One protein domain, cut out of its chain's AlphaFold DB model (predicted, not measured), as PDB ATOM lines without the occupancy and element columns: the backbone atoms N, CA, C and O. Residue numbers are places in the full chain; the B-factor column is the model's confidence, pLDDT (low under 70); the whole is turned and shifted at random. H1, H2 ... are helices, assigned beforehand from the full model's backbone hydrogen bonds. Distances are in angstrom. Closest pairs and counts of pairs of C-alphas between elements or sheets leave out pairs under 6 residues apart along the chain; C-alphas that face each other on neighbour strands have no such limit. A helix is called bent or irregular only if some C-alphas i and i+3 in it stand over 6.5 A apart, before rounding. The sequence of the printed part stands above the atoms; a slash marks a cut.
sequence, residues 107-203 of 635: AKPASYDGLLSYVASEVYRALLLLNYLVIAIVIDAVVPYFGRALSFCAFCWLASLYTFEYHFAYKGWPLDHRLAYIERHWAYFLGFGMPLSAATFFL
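What this domain is: This is residues 107 to 203 of the 635 residues of a protein of Caulochytrium protostelioides (UniProt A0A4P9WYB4). H1 and H2 make a long helical hairpin; H4 crosses H2 on the side away from H1, and short H3 lies near H2 and H4. The printed part has 97 residues, 81 of them in four named helices, H1 to H4 in order along the chain, with no named strand; the class is all helix. The whole is only just loose, close to compact: radius of gyration of the C-alphas 15.4 A, spans 52 by 25 by 24 A.

Where its parts are: Find C-alpha 112 at (209.986, 232.355, 245.114); from there H1, residues 112 to 142, runs 44.0 A. Next come H2, residues 147 to 170, 34.7 A, and H3, residues 175 to 184, 14.4 A. H4, residues 186 to 201, runs 19.8 A to C-alpha 201 at (214.253, 230.621, 204.224); it is irregular, C-alphas 192 and 195 being 7.0 A apart.

How they stand to each other: H1 and H2 touch, opposite ways; their closest C-alphas, Asp 140 and Gly 147, are 4.3 A apart. H2 touches H4, closest C-alphas Cys 156 and Gly 193, 4.1 A. O i to N i+4 pairs are within hydrogen-bond range throughout H1 and H3, 18 of 20 in H2, 10 of 12 in H4.

The domain as a whole: The printed part has no cut; its three links are tight. Residues 107 to 127 are among 35 with pLDDT under 70.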
ATOM      1  N   ALA A 107     210.520 218.277 239.650       52.16
ATOM      2  CA  ALA A 107     210.480 219.652 240.162       52.16
ATOM      3  C   ALA A 107     209.541 220.649 239.436       52.16
ATOM      4  O   ALA A 107     209.840 221.211 238.388       52.16
ATOM      5  N   LYS A 108     208.440 221.004 240.117       49.22
ATOM      6  CA  LYS A 108     207.844 222.349 240.008       49.22
ATOM      7  C   LYS A 108     208.580 223.266 241.000       49.22
ATOM      8  O   LYS A 108     208.798 222.818 242.130       49.22
ATOM      9  N   PRO A 109     208.930 224.519 240.657       49.50
ATOM     10  CA  PRO A 109     209.539 225.440 241.614       49.50
ATOM     11  C   PRO A 109     208.539 225.786 242.728       49.50
ATOM     12  O   PRO A 109     207.541 226.461 242.500       49.50
ATOM     13  N   ALA A 110     208.807 225.299 243.942       54.50
ATOM     14  CA  ALA A 110     207.944 225.486 245.115       54.50
ATOM     15  C   ALA A 110     208.311 226.719 245.972       54.50
ATOM     16  O   ALA A 110     207.700 226.943 247.014       54.50
ATOM     17  N   SER A 111     209.311 227.501 245.551       66.88
ATOM     18  CA  SER A 111     209.819 228.690 246.250       66.88
ATOM     19  C   SER A 111     209.918 229.884 245.298       66.88
ATOM     20  O   SER A 111     210.066 229.704 244.088       66.88
ATOM     21  N   TYR A 112     209.876 231.097 245.854       60.75
ATOM     22  CA  TYR A 112     209.986 232.355 245.114       60.75
ATOM     23  C   TYR A 112     211.301 232.453 244.325       60.75
ATOM     24  O   TYR A 112     211.269 232.795 243.148       60.75
ATOM     25  N   ASP A 113     212.429 232.031 244.903       64.94
ATOM     26  CA  ASP A 113     213.725 232.008 244.203       64.94
ATOM     27  C   ASP A 113     213.734 231.012 243.034       64.94
ATOM     28  O   ASP A 113     214.357 231.250 241.999       64.94
ATOM     29  N   GLY A 114     212.985 229.910 243.159       65.44
ATOM     30  CA  GLY A 114     212.768 228.943 242.080       65.44
ATOM     31  C   GLY A 114     211.910 229.508 240.944       65.44
ATOM     32  O   GLY A 114     212.121 229.162 239.786       65.44
ATOM     33  N   LEU A 115     210.967 230.404 241.254       66.12
ATOM     34  CA  LEU A 115     210.211 231.150 240.246       66.12
ATOM     35  C   LEU A 115     211.089 232.224 239.586       66.12
ATOM     36  O   LEU A 115     211.076 232.353 238.366       66.12
ATOM     37  N   LEU A 116     211.868 232.969 240.374       69.56
ATOM     38  CA  LEU A 116     212.719 234.055 239.891       69.56
ATOM     39  C   LEU A 116     213.840 233.534 238.980       69.56
ATOM     40  O   LEU A 116     214.040 234.073 237.896       69.56
ATOM     41  N   SER A 117     214.515 232.450 239.371       65.00
ATOM     42  CA  SER A 117     215.537 231.781 238.549       65.00
ATOM     43  C   SER A 117     214.957 231.148 237.278       65.00
ATOM     44  O   SER A 117     215.568 231.254 236.215       65.00
ATOM     45  N   TYR A 118     213.752 230.566 237.341       66.81
ATOM     46  CA  TYR A 118     213.032 230.089 236.156       66.81
ATOM     47  C   TYR A 118     212.709 231.238 235.184       66.81
ATOM     48  O   TYR A 118     213.013 231.143 233.996       66.81
ATOM     49  N   VAL A 119     212.161 232.352 235.684       66.25
ATOM     50  CA  VAL A 119     211.856 233.543 234.872       66.25
ATOM     51  C   VAL A 119     213.129 234.174 234.300       66.25
ATOM     52  O   VAL A 119     213.141 234.542 233.130       66.25
ATOM     53  N   ALA A 120     214.216 234.252 235.071       67.19
ATOM     54  CA  ALA A 120     215.505 234.747 234.588       67.19
ATOM     55  C   ALA A 120     216.071 233.865 233.461       67.19
ATOM     56  O   ALA A 120     216.490 234.390 232.431       67.19
ATOM     57  N   SER A 121     216.012 232.535 233.608       65.94
ATOM     58  CA  SER A 121     216.407 231.578 232.565       65.94
ATOM     59  C   SER A 121     215.567 231.740 231.291       65.94
ATOM     60  O   SER A 121     216.114 231.771 230.191       65.94
ATOM     61  N   GLU A 122     214.252 231.926 231.431       68.50
ATOM     62  CA  GLU A 122     213.318 232.117 230.314       68.50
ATOM     63  C   GLU A 122     213.532 233.458 229.584       68.50
ATOM     64  O   GLU A 122     213.511 233.511 228.352       68.50
ATOM     65  N   VAL A 123     213.807 234.541 230.322       66.94
ATOM     66  CA  VAL A 123     214.139 235.858 229.752       66.94
ATOM     67  C   VAL A 123     215.500 235.829 229.057       66.94
ATOM     68  O   VAL A 123     215.601 236.282 227.919       66.94
ATOM     69  N   TYR A 124     216.536 235.262 229.683       66.75
ATOM     70  CA  TYR A 124     217.871 235.170 229.083       66.75
ATOM     71  C   TYR A 124     217.844 234.318 227.805       66.75
ATOM     72  O   TYR A 124     218.407 234.700 226.782       66.75
ATOM     73  N   ARG A 125     217.109 233.201 227.822       68.81
ATOM     74  CA  ARG A 125     216.832 232.365 226.647       68.81
ATOM     75  C   ARG A 125     216.159 233.159 225.524       68.81
ATOM     76  O   ARG A 125     216.628 233.117 224.387       68.81
ATOM     77  N   ALA A 126     215.106 233.918 225.829       67.31
ATOM     78  CA  ALA A 126     214.426 234.759 224.844       67.31
ATOM     79  C   ALA A 126     215.350 235.852 224.267       67.31
ATOM     80  O   ALA A 126     215.329 236.091 223.059       67.31
ATOM     81  N   LEU A 127     216.193 236.471 225.102       69.62
ATOM     82  CA  LEU A 127     217.209 237.439 224.676       69.62
ATOM     83  C   LEU A 127     218.280 236.799 223.782       69.62
ATOM     84  O   LEU A 127     218.650 237.395 222.775       69.62
ATOM     85  N   LEU A 128     218.735 235.582 224.093       72.38
ATOM     86  CA  LEU A 128     219.727 234.853 223.301       72.38
ATOM     87  C   LEU A 128     219.172 234.457 221.925       72.38
ATOM     88  O   LEU A 128     219.820 234.712 220.910       72.38
ATOM     89  N   LEU A 129     217.952 233.912 221.859       72.62
ATOM     90  CA  LEU A 129     217.288 233.606 220.583       72.62
ATOM     91  C   LEU A 129     217.042 234.880 219.750       72.62
ATOM     92  O   LEU A 129     217.239 234.866 218.534       72.62
ATOM     93  N   LEU A 130     216.659 235.991 220.390       71.44
ATOM     94  CA  LEU A 130     216.496 237.288 219.727       71.44
ATOM     95  C   LEU A 130     217.833 237.846 219.213       71.44
ATOM     96  O   LEU A 130     217.886 238.368 218.102       71.44
ATOM     97  N   ASN A 131     218.912 237.710 219.986       73.88
ATOM     98  CA  ASN A 131     220.256 238.135 219.604       73.88
ATOM     99  C   ASN A 131     220.750 237.365 218.366       73.88
ATOM    100  O   ASN A 131     221.099 237.989 217.363       73.88
ATOM    101  N   TYR A 132     220.653 236.030 218.373       74.69
ATOM    102  CA  TYR A 132     220.982 235.192 217.212       74.69
ATOM    103  C   TYR A 132     220.125 235.523 215.978       74.69
ATOM    104  O   TYR A 132     220.650 235.573 214.865       74.69
ATOM    105  N   LEU A 133     218.828 235.809 216.155       74.62
ATOM    106  CA  LEU A 133     217.947 236.249 215.068       74.62
ATOM    107  C   LEU A 133     218.385 237.601 214.478       74.62
ATOM    108  O   LEU A 133     218.437 237.751 213.257       74.62
ATOM    109  N   VAL A 134     218.727 238.577 215.324       72.00
ATOM    110  CA  VAL A 134     219.233 239.887 214.884       72.00
ATOM    111  C   VAL A 134     220.570 239.735 214.155       72.00
ATOM    112  O   VAL A 134     220.727 240.302 213.076       72.00
ATOM    113  N   ILE A 135     221.497 238.920 214.671       74.81
ATOM    114  CA  ILE A 135     222.773 238.617 214.005       74.81
ATOM    115  C   ILE A 135     222.534 237.988 212.624       74.81
ATOM    116  O   ILE A 135     223.117 238.447 211.644       74.81
ATOM    117  N   ALA A 136     221.634 237.005 212.503       76.75
ATOM    118  CA  ALA A 136     221.312 236.373 211.220       76.75
ATOM    119  C   ALA A 136     220.757 237.374 210.183       76.75
ATOM    120  O   ALA A 136     221.116 237.303 209.004       76.75
ATOM    121  N   ILE A 137     219.923 238.328 210.614       74.94
ATOM    122  CA  ILE A 137     219.371 239.395 209.762       74.94
ATOM    123  C   ILE A 137     220.456 240.413 209.370       74.94
ATOM    124  O   ILE A 137     220.537 240.815 208.209       74.94
ATOM    125  N   VAL A 138     221.315 240.817 210.311       74.81
ATOM    126  CA  VAL A 138     222.416 241.762 210.058       74.81
ATOM    127  C   VAL A 138     223.448 241.164 209.099       74.81
ATOM    128  O   VAL A 138     223.885 241.854 208.181       74.81
ATOM    129  N   ILE A 139     223.786 239.880 209.237       78.25
ATOM    130  CA  ILE A 139     224.690 239.171 208.317       78.25
ATOM    131  C   ILE A 139     224.139 239.171 206.882       78.25
ATOM    132  O   ILE A 139     224.896 239.431 205.946       78.25
ATOM    133  N   ASP A 140     222.835 238.937 206.694       77.94
ATOM    134  CA  ASP A 140     222.205 238.975 205.365       77.94
ATOM    135  C   ASP A 140     222.224 240.383 204.744       77.94
ATOM    136  O   ASP A 140     222.528 240.551 203.562       77.94
ATOM    137  N   ALA A 141     221.947 241.403 205.562       73.50
ATOM    138  CA  ALA A 141     221.869 242.795 205.130       73.50
ATOM    139  C   ALA A 141     223.241 243.447 204.862       73.50
ATOM    140  O   ALA A 141     223.342 244.313 203.992       73.50
ATOM    141  N   VAL A 142     224.282 243.065 205.613       72.88
ATOM    142  CA  VAL A 142     225.598 243.735 205.605       72.88
ATOM    143  C   VAL A 142     226.637 243.011 204.746       72.88
ATOM    144  O   VAL A 142     227.494 243.679 204.169       72.88
ATOM    145  N   VAL A 143     226.585 241.678 204.617       80.50
ATOM    146  CA  VAL A 143     227.641 240.899 203.941       80.50
ATOM    147  C   VAL A 143     227.253 240.574 202.488       80.50
ATOM    148  O   VAL A 143     226.555 239.584 202.237       80.50
ATOM    149  N   PRO A 144     227.714 241.339 201.476       66.00
ATOM    150  CA  PRO A 144     227.480 240.980 200.082       66.00
ATOM    151  C   PRO A 144     228.139 239.634 199.735       66.00
ATOM    152  O   PRO A 144     229.121 239.214 200.342       66.00
ATOM    153  N   TYR A 145     227.600 238.967 198.711       67.88
ATOM    154  CA  TYR A 145     227.981 237.623 198.251       67.88
ATOM    155  C   TYR A 145     227.700 236.493 199.259       67.88
ATOM    156  O   TYR A 145     226.840 235.661 198.970       67.88
ATOM    157  N   PHE A 146     228.358 236.465 200.421       75.31
ATOM    158  CA  PHE A 146     228.285 235.342 201.372       75.31
ATOM    159  C   PHE A 146     227.210 235.473 202.465       75.31
ATOM    160  O   PHE A 146     226.853 234.458 203.065       75.31
ATOM    161  N   GLY A 147     226.636 236.663 202.690       76.88
ATOM    162  CA  GLY A 147     225.658 236.914 203.761       76.88
ATOM    163  C   GLY A 147     224.474 235.949 203.764       76.88
ATOM    164  O   GLY A 147     224.181 235.365 204.800       76.88
ATOM    165  N   ARG A 148     223.881 235.650 202.599       76.75
ATOM    166  CA  ARG A 148     222.771 234.678 202.496       76.75
ATOM    167  C   ARG A 148     223.142 233.255 202.918       76.75
ATOM    168  O   ARG A 148     222.281 232.543 203.420       76.75
ATOM    169  N   ALA A 149     224.390 232.828 202.720       82.19
ATOM    170  CA  ALA A 149     224.839 231.497 203.133       82.19
ATOM    171  C   ALA A 149     225.111 231.449 204.645       82.19
ATOM    172  O   ALA A 149     224.647 230.539 205.324       82.19
ATOM    173  N   LEU A 150     225.794 232.465 205.179       80.94
ATOM    174  CA  LEU A 150     226.070 232.589 206.614       80.94
ATOM    175  C   LEU A 150     224.785 232.803 207.430       80.94
ATOM    176  O   LEU A 150     224.609 232.179 208.472       80.94
ATOM    177  N   SER A 151     223.854 233.616 206.924       81.44
ATOM    178  CA  SER A 151     222.521 233.809 207.498       81.44
ATOM    179  C   SER A 151     221.724 232.503 207.487       81.44
ATOM    180  O   SER A 151     221.194 232.114 208.522       81.44
ATOM    181  N   PHE A 152     221.719 231.752 206.376       83.31
ATOM    182  CA  PHE A 152     221.098 230.423 206.328       83.31
ATOM    183  C   PHE A 152     221.680 229.468 207.387       83.31
ATOM    184  O   PHE A 152     220.915 228.829 208.106       83.31
ATOM    185  N   CYS A 153     223.008 229.420 207.558       85.06
ATOM    186  CA  CYS A 153     223.647 228.642 208.627       85.06
ATOM    187  C   CYS A 153     223.222 229.104 210.033       85.06
ATOM    188  O   CYS A 153     222.892 228.265 210.872       85.06
ATOM    189  N   ALA A 154     223.148 230.416 210.277       80.88
ATOM    190  CA  ALA A 154     222.653 230.972 211.536       80.88
ATOM    191  C   ALA A 154     221.180 230.606 211.799       80.88
ATOM    192  O   ALA A 154     220.833 230.231 212.918       80.88
ATOM    193  N   PHE A 155     220.326 230.615 210.769       80.69
ATOM    194  CA  PHE A 155     218.951 230.121 210.867       80.69
ATOM    195  C   PHE A 155     218.887 228.610 211.141       80.69
ATOM    196  O   PHE A 155     218.046 228.195 211.930       80.69
ATOM    197  N   CYS A 156     219.775 227.783 210.571       83.62
ATOM    198  CA  CYS A 156     219.870 226.353 210.914       83.62
ATOM    199  C   CYS A 156     220.204 226.140 212.395       83.62
ATOM    200  O   CYS A 156     219.510 225.376 213.067       83.62
ATOM    201  N   TRP A 157     221.210 226.841 212.928       82.38
ATOM    202  CA  TRP A 157     221.516 226.771 214.358       82.38
ATOM    203  C   TRP A 157     220.347 227.264 215.215       82.38
ATOM    204  O   TRP A 157     219.975 226.564 216.150       82.38
ATOM    205  N   LEU A 158     219.706 228.385 214.868       83.12
ATOM    206  CA  LEU A 158     218.550 228.931 215.593       83.12
ATOM    207  C   LEU A 158     217.330 227.985 215.584       83.12
ATOM    208  O   LEU A 158     216.674 227.806 216.609       83.12
ATOM    209  N   ALA A 159     217.042 227.342 214.450       79.69
ATOM    210  CA  ALA A 159     215.957 226.369 214.305       79.69
ATOM    211  C   ALA A 159     216.203 225.088 215.130       79.69
ATOM    212  O   ALA A 159     215.281 224.533 215.735       79.69
ATOM    213  N   SER A 160     217.458 224.637 215.180       83.00
ATOM    214  CA  SER A 160     217.877 223.479 215.974       83.00
ATOM    215  C   SER A 160     217.903 223.802 217.477       83.00
ATOM    216  O   SER A 160     217.340 223.063 218.280       83.00
ATOM    217  N   LEU A 161     218.434 224.971 217.859       80.00
ATOM    218  CA  LEU A 161     218.357 225.537 219.214       80.00
ATOM    219  C   LEU A 161     216.924 225.479 219.755       80.00
ATOM    220  O   LEU A 161     216.694 224.862 220.790       80.00
ATOM    221  N   TYR A 162     215.962 226.053 219.025       77.88
ATOM    222  CA  TYR A 162     214.557 226.109 219.438       77.88
ATOM    223  C   TYR A 162     213.922 224.723 219.643       77.88
ATOM    224  O   TYR A 162     213.105 224.542 220.540       77.88
ATOM    225  N   THR A 163     214.284 223.723 218.836       75.81
ATOM    226  CA  THR A 163     213.725 222.365 218.968       75.81
ATOM    227  C   THR A 163     214.354 221.583 220.124       75.81
ATOM    228  O   THR A 163     213.627 220.952 220.892       75.81
ATOM    229  N   PHE A 164     215.674 221.672 220.322       76.38
ATOM    230  CA  PHE A 164     216.354 221.015 221.447       76.38
ATOM    231  C   PHE A 164     216.166 221.725 222.796       76.38
ATOM    232  O   PHE A 164     216.314 221.099 223.845       76.38
ATOM    233  N   GLU A 165     215.770 222.994 222.797       73.19
ATOM    234  CA  GLU A 165     215.450 223.773 223.994       73.19
ATOM    235  C   GLU A 165     214.482 223.055 224.948       73.19
ATOM    236  O   GLU A 165     214.753 222.970 226.145       73.19
ATOM    237  N   TYR A 166     213.401 222.474 224.422       67.38
ATOM    238  CA  TYR A 166     212.410 221.725 225.204       67.38
ATOM    239  C   TYR A 166     213.016 220.476 225.869       67.38
ATOM    240  O   TYR A 166     212.677 220.138 227.004       67.38
ATOM    241  N   HIS A 167     213.966 219.822 225.194       69.81
ATOM    242  CA  HIS A 167     214.698 218.668 225.713       69.81
ATOM    243  C   HIS A 167     215.706 219.080 226.803       69.81
ATOM    244  O   HIS A 167     215.789 218.434 227.849       69.81
ATOM    245  N   PHE A 168     216.425 220.191 226.615       75.88
ATOM    246  CA  PHE A 168     217.341 220.738 227.624       75.88
ATOM    247  C   PHE A 168     216.613 221.307 228.851       75.88
ATOM    248  O   PHE A 168     217.114 221.179 229.969       75.88
ATOM    249  N   ALA A 169     215.424 221.887 228.660       67.06
ATOM    250  CA  ALA A 169     214.548 222.328 229.738       67.06
ATOM    251  C   ALA A 169     214.052 221.139 230.576       67.06
ATOM    252  O   ALA A 169     214.143 221.190 231.800       67.06
ATOM    253  N   TYR A 170     213.625 220.037 229.941       64.06
ATOM    254  CA  TYR A 170     213.256 218.805 230.655       64.06
ATOM    255  C   TYR A 170     214.433 218.197 231.439       64.06
ATOM    256  O   TYR A 170     214.249 217.724 232.557       64.06
ATOM    257  N   LYS A 171     215.657 218.242 230.891       69.88
ATOM    258  CA  LYS A 171     216.877 217.810 231.599       69.88
ATOM    259  C   LYS A 171     217.320 218.754 232.730       69.88
ATOM    260  O   LYS A 171     218.284 218.435 233.421       69.88
ATOM    261  N   GLY A 172     216.682 219.915 232.901       66.50
ATOM    262  CA  GLY A 172     217.050 220.903 233.921       66.50
ATOM    263  C   GLY A 172     218.449 221.510 233.749       66.50
ATOM    264  O   GLY A 172     218.983 222.075 234.699       66.50
ATOM    265  N   TRP A 173     219.068 221.387 232.569       74.25
ATOM    266  CA  TRP A 173     220.452 221.820 232.347       74.25
ATOM    267  C   TRP A 173     220.600 223.345 232.518       74.25
ATOM    268  O   TRP A 173     219.776 224.077 231.955       74.25
ATOM    269  N   PRO A 174     221.634 223.852 233.221       69.19
ATOM    270  CA  PRO A 174     221.937 225.285 233.253       69.19
ATOM    271  C   PRO A 174     222.341 225.771 231.856       69.19
ATOM    272  O   PRO A 174     222.771 224.973 231.019       69.19
ATOM    273  N   LEU A 175     222.168 227.065 231.581       67.56
ATOM    274  CA  LEU A 175     222.309 227.615 230.229       67.56
ATOM    275  C   LEU A 175     223.705 227.369 229.638       67.56
ATOM    276  O   LEU A 175     223.812 226.948 228.489       67.56
ATOM    277  N   ASP A 176     224.746 227.544 230.440       72.38
ATOM    278  CA  ASP A 176     226.154 227.446 230.035       72.38
ATOM    279  C   ASP A 176     226.488 226.033 229.534       72.38
ATOM    280  O   ASP A 176     227.143 225.849 228.509       72.38
ATOM    281  N   HIS A 177     225.928 225.013 230.194       76.94
ATOM    282  CA  HIS A 177     226.056 223.618 229.777       76.94
ATOM    283  C   HIS A 177     225.316 223.331 228.459       76.94
ATOM    284  O   HIS A 177     225.768 222.503 227.668       76.94
ATOM    285  N   ARG A 178     224.205 224.032 228.175       79.94
ATOM    286  CA  ARG A 178     223.508 223.937 226.876       79.94
ATOM    287  C   ARG A 178     224.355 224.544 225.758       79.94
ATOM    288  O   ARG A 178     224.460 223.931 224.701       79.94
ATOM    289  N   LEU A 179     224.970 225.708 225.992       77.81
ATOM    290  CA  LEU A 179     225.846 226.371 225.016       77.81
ATOM    291  C   LEU A 179     227.075 225.509 224.711       77.81
ATOM    292  O   LEU A 179     227.263 225.128 223.558       77.81
ATOM    293  N   ALA A 180     227.817 225.082 225.737       79.31
ATOM    294  CA  ALA A 180     228.990 224.223 225.571       79.31
ATOM    295  C   ALA A 180     228.664 222.896 224.849       79.31
ATOM    296  O   ALA A 180     229.455 222.407 224.037       79.31
ATOM    297  N   TYR A 181     227.482 222.313 225.091       81.56
ATOM    298  CA  TYR A 181     227.026 221.121 224.368       81.56
ATOM    299  C   TYR A 181     226.745 221.399 222.881       81.56
ATOM    300  O   TYR A 181     227.038 220.552 222.037       81.56
ATOM    301  N   ILE A 182     226.198 222.569 222.540       83.19
ATOM    302  CA  ILE A 182     225.910 222.963 221.153       83.19
ATOM    303  C   ILE A 182     227.198 223.313 220.404       83.19
ATOM    304  O   ILE A 182     227.392 222.839 219.288       83.19
ATOM    305  N   GLU A 183     228.099 224.070 221.029       80.00
ATOM    306  CA  GLU A 183     229.414 224.426 220.484       80.00
ATOM    307  C   GLU A 183     230.237 223.173 220.158       80.00
ATOM    308  O   GLU A 183     230.748 223.036 219.045       80.00
ATOM    309  N   ARG A 184     230.276 222.194 221.073       84.75
ATOM    310  CA  ARG A 184     230.993 220.922 220.876       84.75
ATOM    311  C   ARG A 184     230.432 220.055 219.738       84.75
ATOM    312  O   ARG A 184     231.166 219.231 219.200       84.75
ATOM    313  N   HIS A 185     229.171 220.242 219.344       84.12
ATOM    314  CA  HIS A 185     228.505 219.441 218.304       84.12
ATOM    315  C   HIS A 185     227.903 220.305 217.177       84.12
ATOM    316  O   HIS A 185     226.932 219.900 216.533       84.12
ATOM    317  N   TRP A 186     228.463 221.490 216.911       82.94
ATOM    318  CA  TRP A 186     227.884 222.521 216.029       82.94
ATOM    319  C   TRP A 186     227.430 222.013 214.647       82.94
ATOM    320  O   TRP A 186     226.435 222.502 214.104       82.94
ATOM    321  N   ALA A 187     228.129 221.023 214.082       85.56
ATOM    322  CA  ALA A 187     227.825 220.429 212.780       85.56
ATOM    323  C   ALA A 187     226.549 219.564 212.800       85.56
ATOM    324  O   ALA A 187     225.785 219.575 211.834       85.56
ATOM    325  N   TYR A 188     226.272 218.875 213.913       83.31
ATOM    326  CA  TYR A 188     225.022 218.139 214.123       83.31
ATOM    327  C   TYR A 188     223.836 219.107 214.199       83.31
ATOM    328  O   TYR A 188     222.853 218.936 213.480       83.31
ATOM    329  N   PHE A 189     223.957 220.182 214.989       82.50
ATOM    330  CA  PHE A 189     222.911 221.203 215.092       82.50
ATOM    331  C   PHE A 189     222.658 221.904 213.748       82.50
ATOM    332  O   PHE A 189     221.498 222.128 213.393       82.50
ATOM    333  N   LEU A 190     223.713 222.173 212.966       84.94
ATOM    334  CA  LEU A 190     223.610 222.710 211.605       84.94
ATOM    335  C   LEU A 190     222.836 221.761 210.673       84.94
ATOM    336  O   LEU A 190     221.925 222.201 209.971       84.94
ATOM    337  N   GLY A 191     223.177 220.467 210.682       82.69
ATOM    338  CA  GLY A 191     222.524 219.438 209.867       82.69
ATOM    339  C   GLY A 191     221.061 219.206 210.248       82.69
ATOM    340  O   GLY A 191     220.200 219.180 209.372       82.69
ATOM    341  N   PHE A 192     220.763 219.121 211.548       83.69
ATOM    342  CA  PHE A 192     219.405 218.952 212.073       83.69
ATOM    343  C   PHE A 192     218.495 220.141 211.730       83.69
ATOM    344  O   PHE A 192     217.341 219.954 211.352       83.69
ATOM    345  N   GLY A 193     219.008 221.374 211.826       82.44
ATOM    346  CA  GLY A 193     218.247 222.577 211.479       82.44
ATOM    347  C   GLY A 193     218.017 222.764 209.974       82.44
ATOM    348  O   GLY A 193     217.067 223.441 209.578       82.44
ATOM    349  N   MET A 194     218.850 222.148 209.128       82.69
ATOM    350  CA  MET A 194     218.875 222.363 207.675       82.69
ATOM    351  C   MET A 194     217.517 222.158 206.974       82.69
ATOM    352  O   MET A 194     217.135 223.044 206.207       82.69
ATOM    353  N   PRO A 195     216.725 221.095 207.243       80.50
ATOM    354  CA  PRO A 195     215.422 220.907 206.598       80.50
ATOM    355  C   PRO A 195     214.397 221.979 206.995       80.50
ATOM    356  O   PRO A 195     213.660 222.466 206.138       80.50
ATOM    357  N   LEU A 196     214.363 222.379 208.272       73.81
ATOM    358  CA  LEU A 196     213.429 223.391 208.779       73.81
ATOM    359  C   LEU A 196     213.800 224.795 208.275       73.81
ATOM    360  O   LEU A 196     212.922 225.555 207.861       73.81
ATOM    361  N   SER A 197     215.095 225.112 208.204       80.75
ATOM    362  CA  SER A 197     215.599 226.331 207.563       80.75
ATOM    363  C   SER A 197     215.345 226.345 206.059       80.75
ATOM    364  O   SER A 197     214.859 227.341 205.538       80.75
ATOM    365  N   ALA A 198     215.586 225.250 205.334       79.19
ATOM    366  CA  ALA A 198     215.291 225.185 203.900       79.19
ATOM    367  C   ALA A 198     213.786 225.362 203.621       79.19
ATOM    368  O   ALA A 198     213.405 226.085 202.699       79.19
ATOM    369  N   ALA A 199     212.925 224.782 204.462       70.25
ATOM    370  CA  ALA A 199     211.471 224.924 204.375       70.25
ATOM    371  C   ALA A 199     210.936 226.316 204.777       70.25
ATOM    372  O   ALA A 199     209.747 226.580 204.599       70.25
ATOM    373  N   THR A 200     211.775 227.214 205.305       67.38
ATOM    374  CA  THR A 200     211.360 228.553 205.763       67.38
ATOM    375  C   THR A 200     212.081 229.696 205.043       67.38
ATOM    376  O   THR A 200     211.427 230.645 204.625       67.38
ATOM    377  N   PHE A 201     213.392 229.587 204.817       65.56
ATOM    378  CA  PHE A 201     214.253 230.621 204.224       65.56
ATOM    379  C   PHE A 201     213.998 230.860 202.722       65.56
ATOM    380  O   PHE A 201     214.280 231.939 202.206       65.56
ATOM    381  N   PHE A 202     213.438 229.875 202.006       62.94
ATOM    382  CA  PHE A 202     213.095 229.990 200.578       62.94
ATOM    383  C   PHE A 202     211.610 230.288 200.303       62.94
ATOM    384  O   PHE A 202     211.209 230.359 199.140       62.94
ATOM    385  N   LEU A 203     210.774 230.438 201.338       57.12
ATOM    386  CA  LEU A 203     209.326 230.615 201.198       57.12
ATOM    387  C   LEU A 203     208.854 231.971 201.745       57.12
ATOM    388  O   LEU A 203     209.527 232.627 202.531       57.12
TER     389      LEU A 203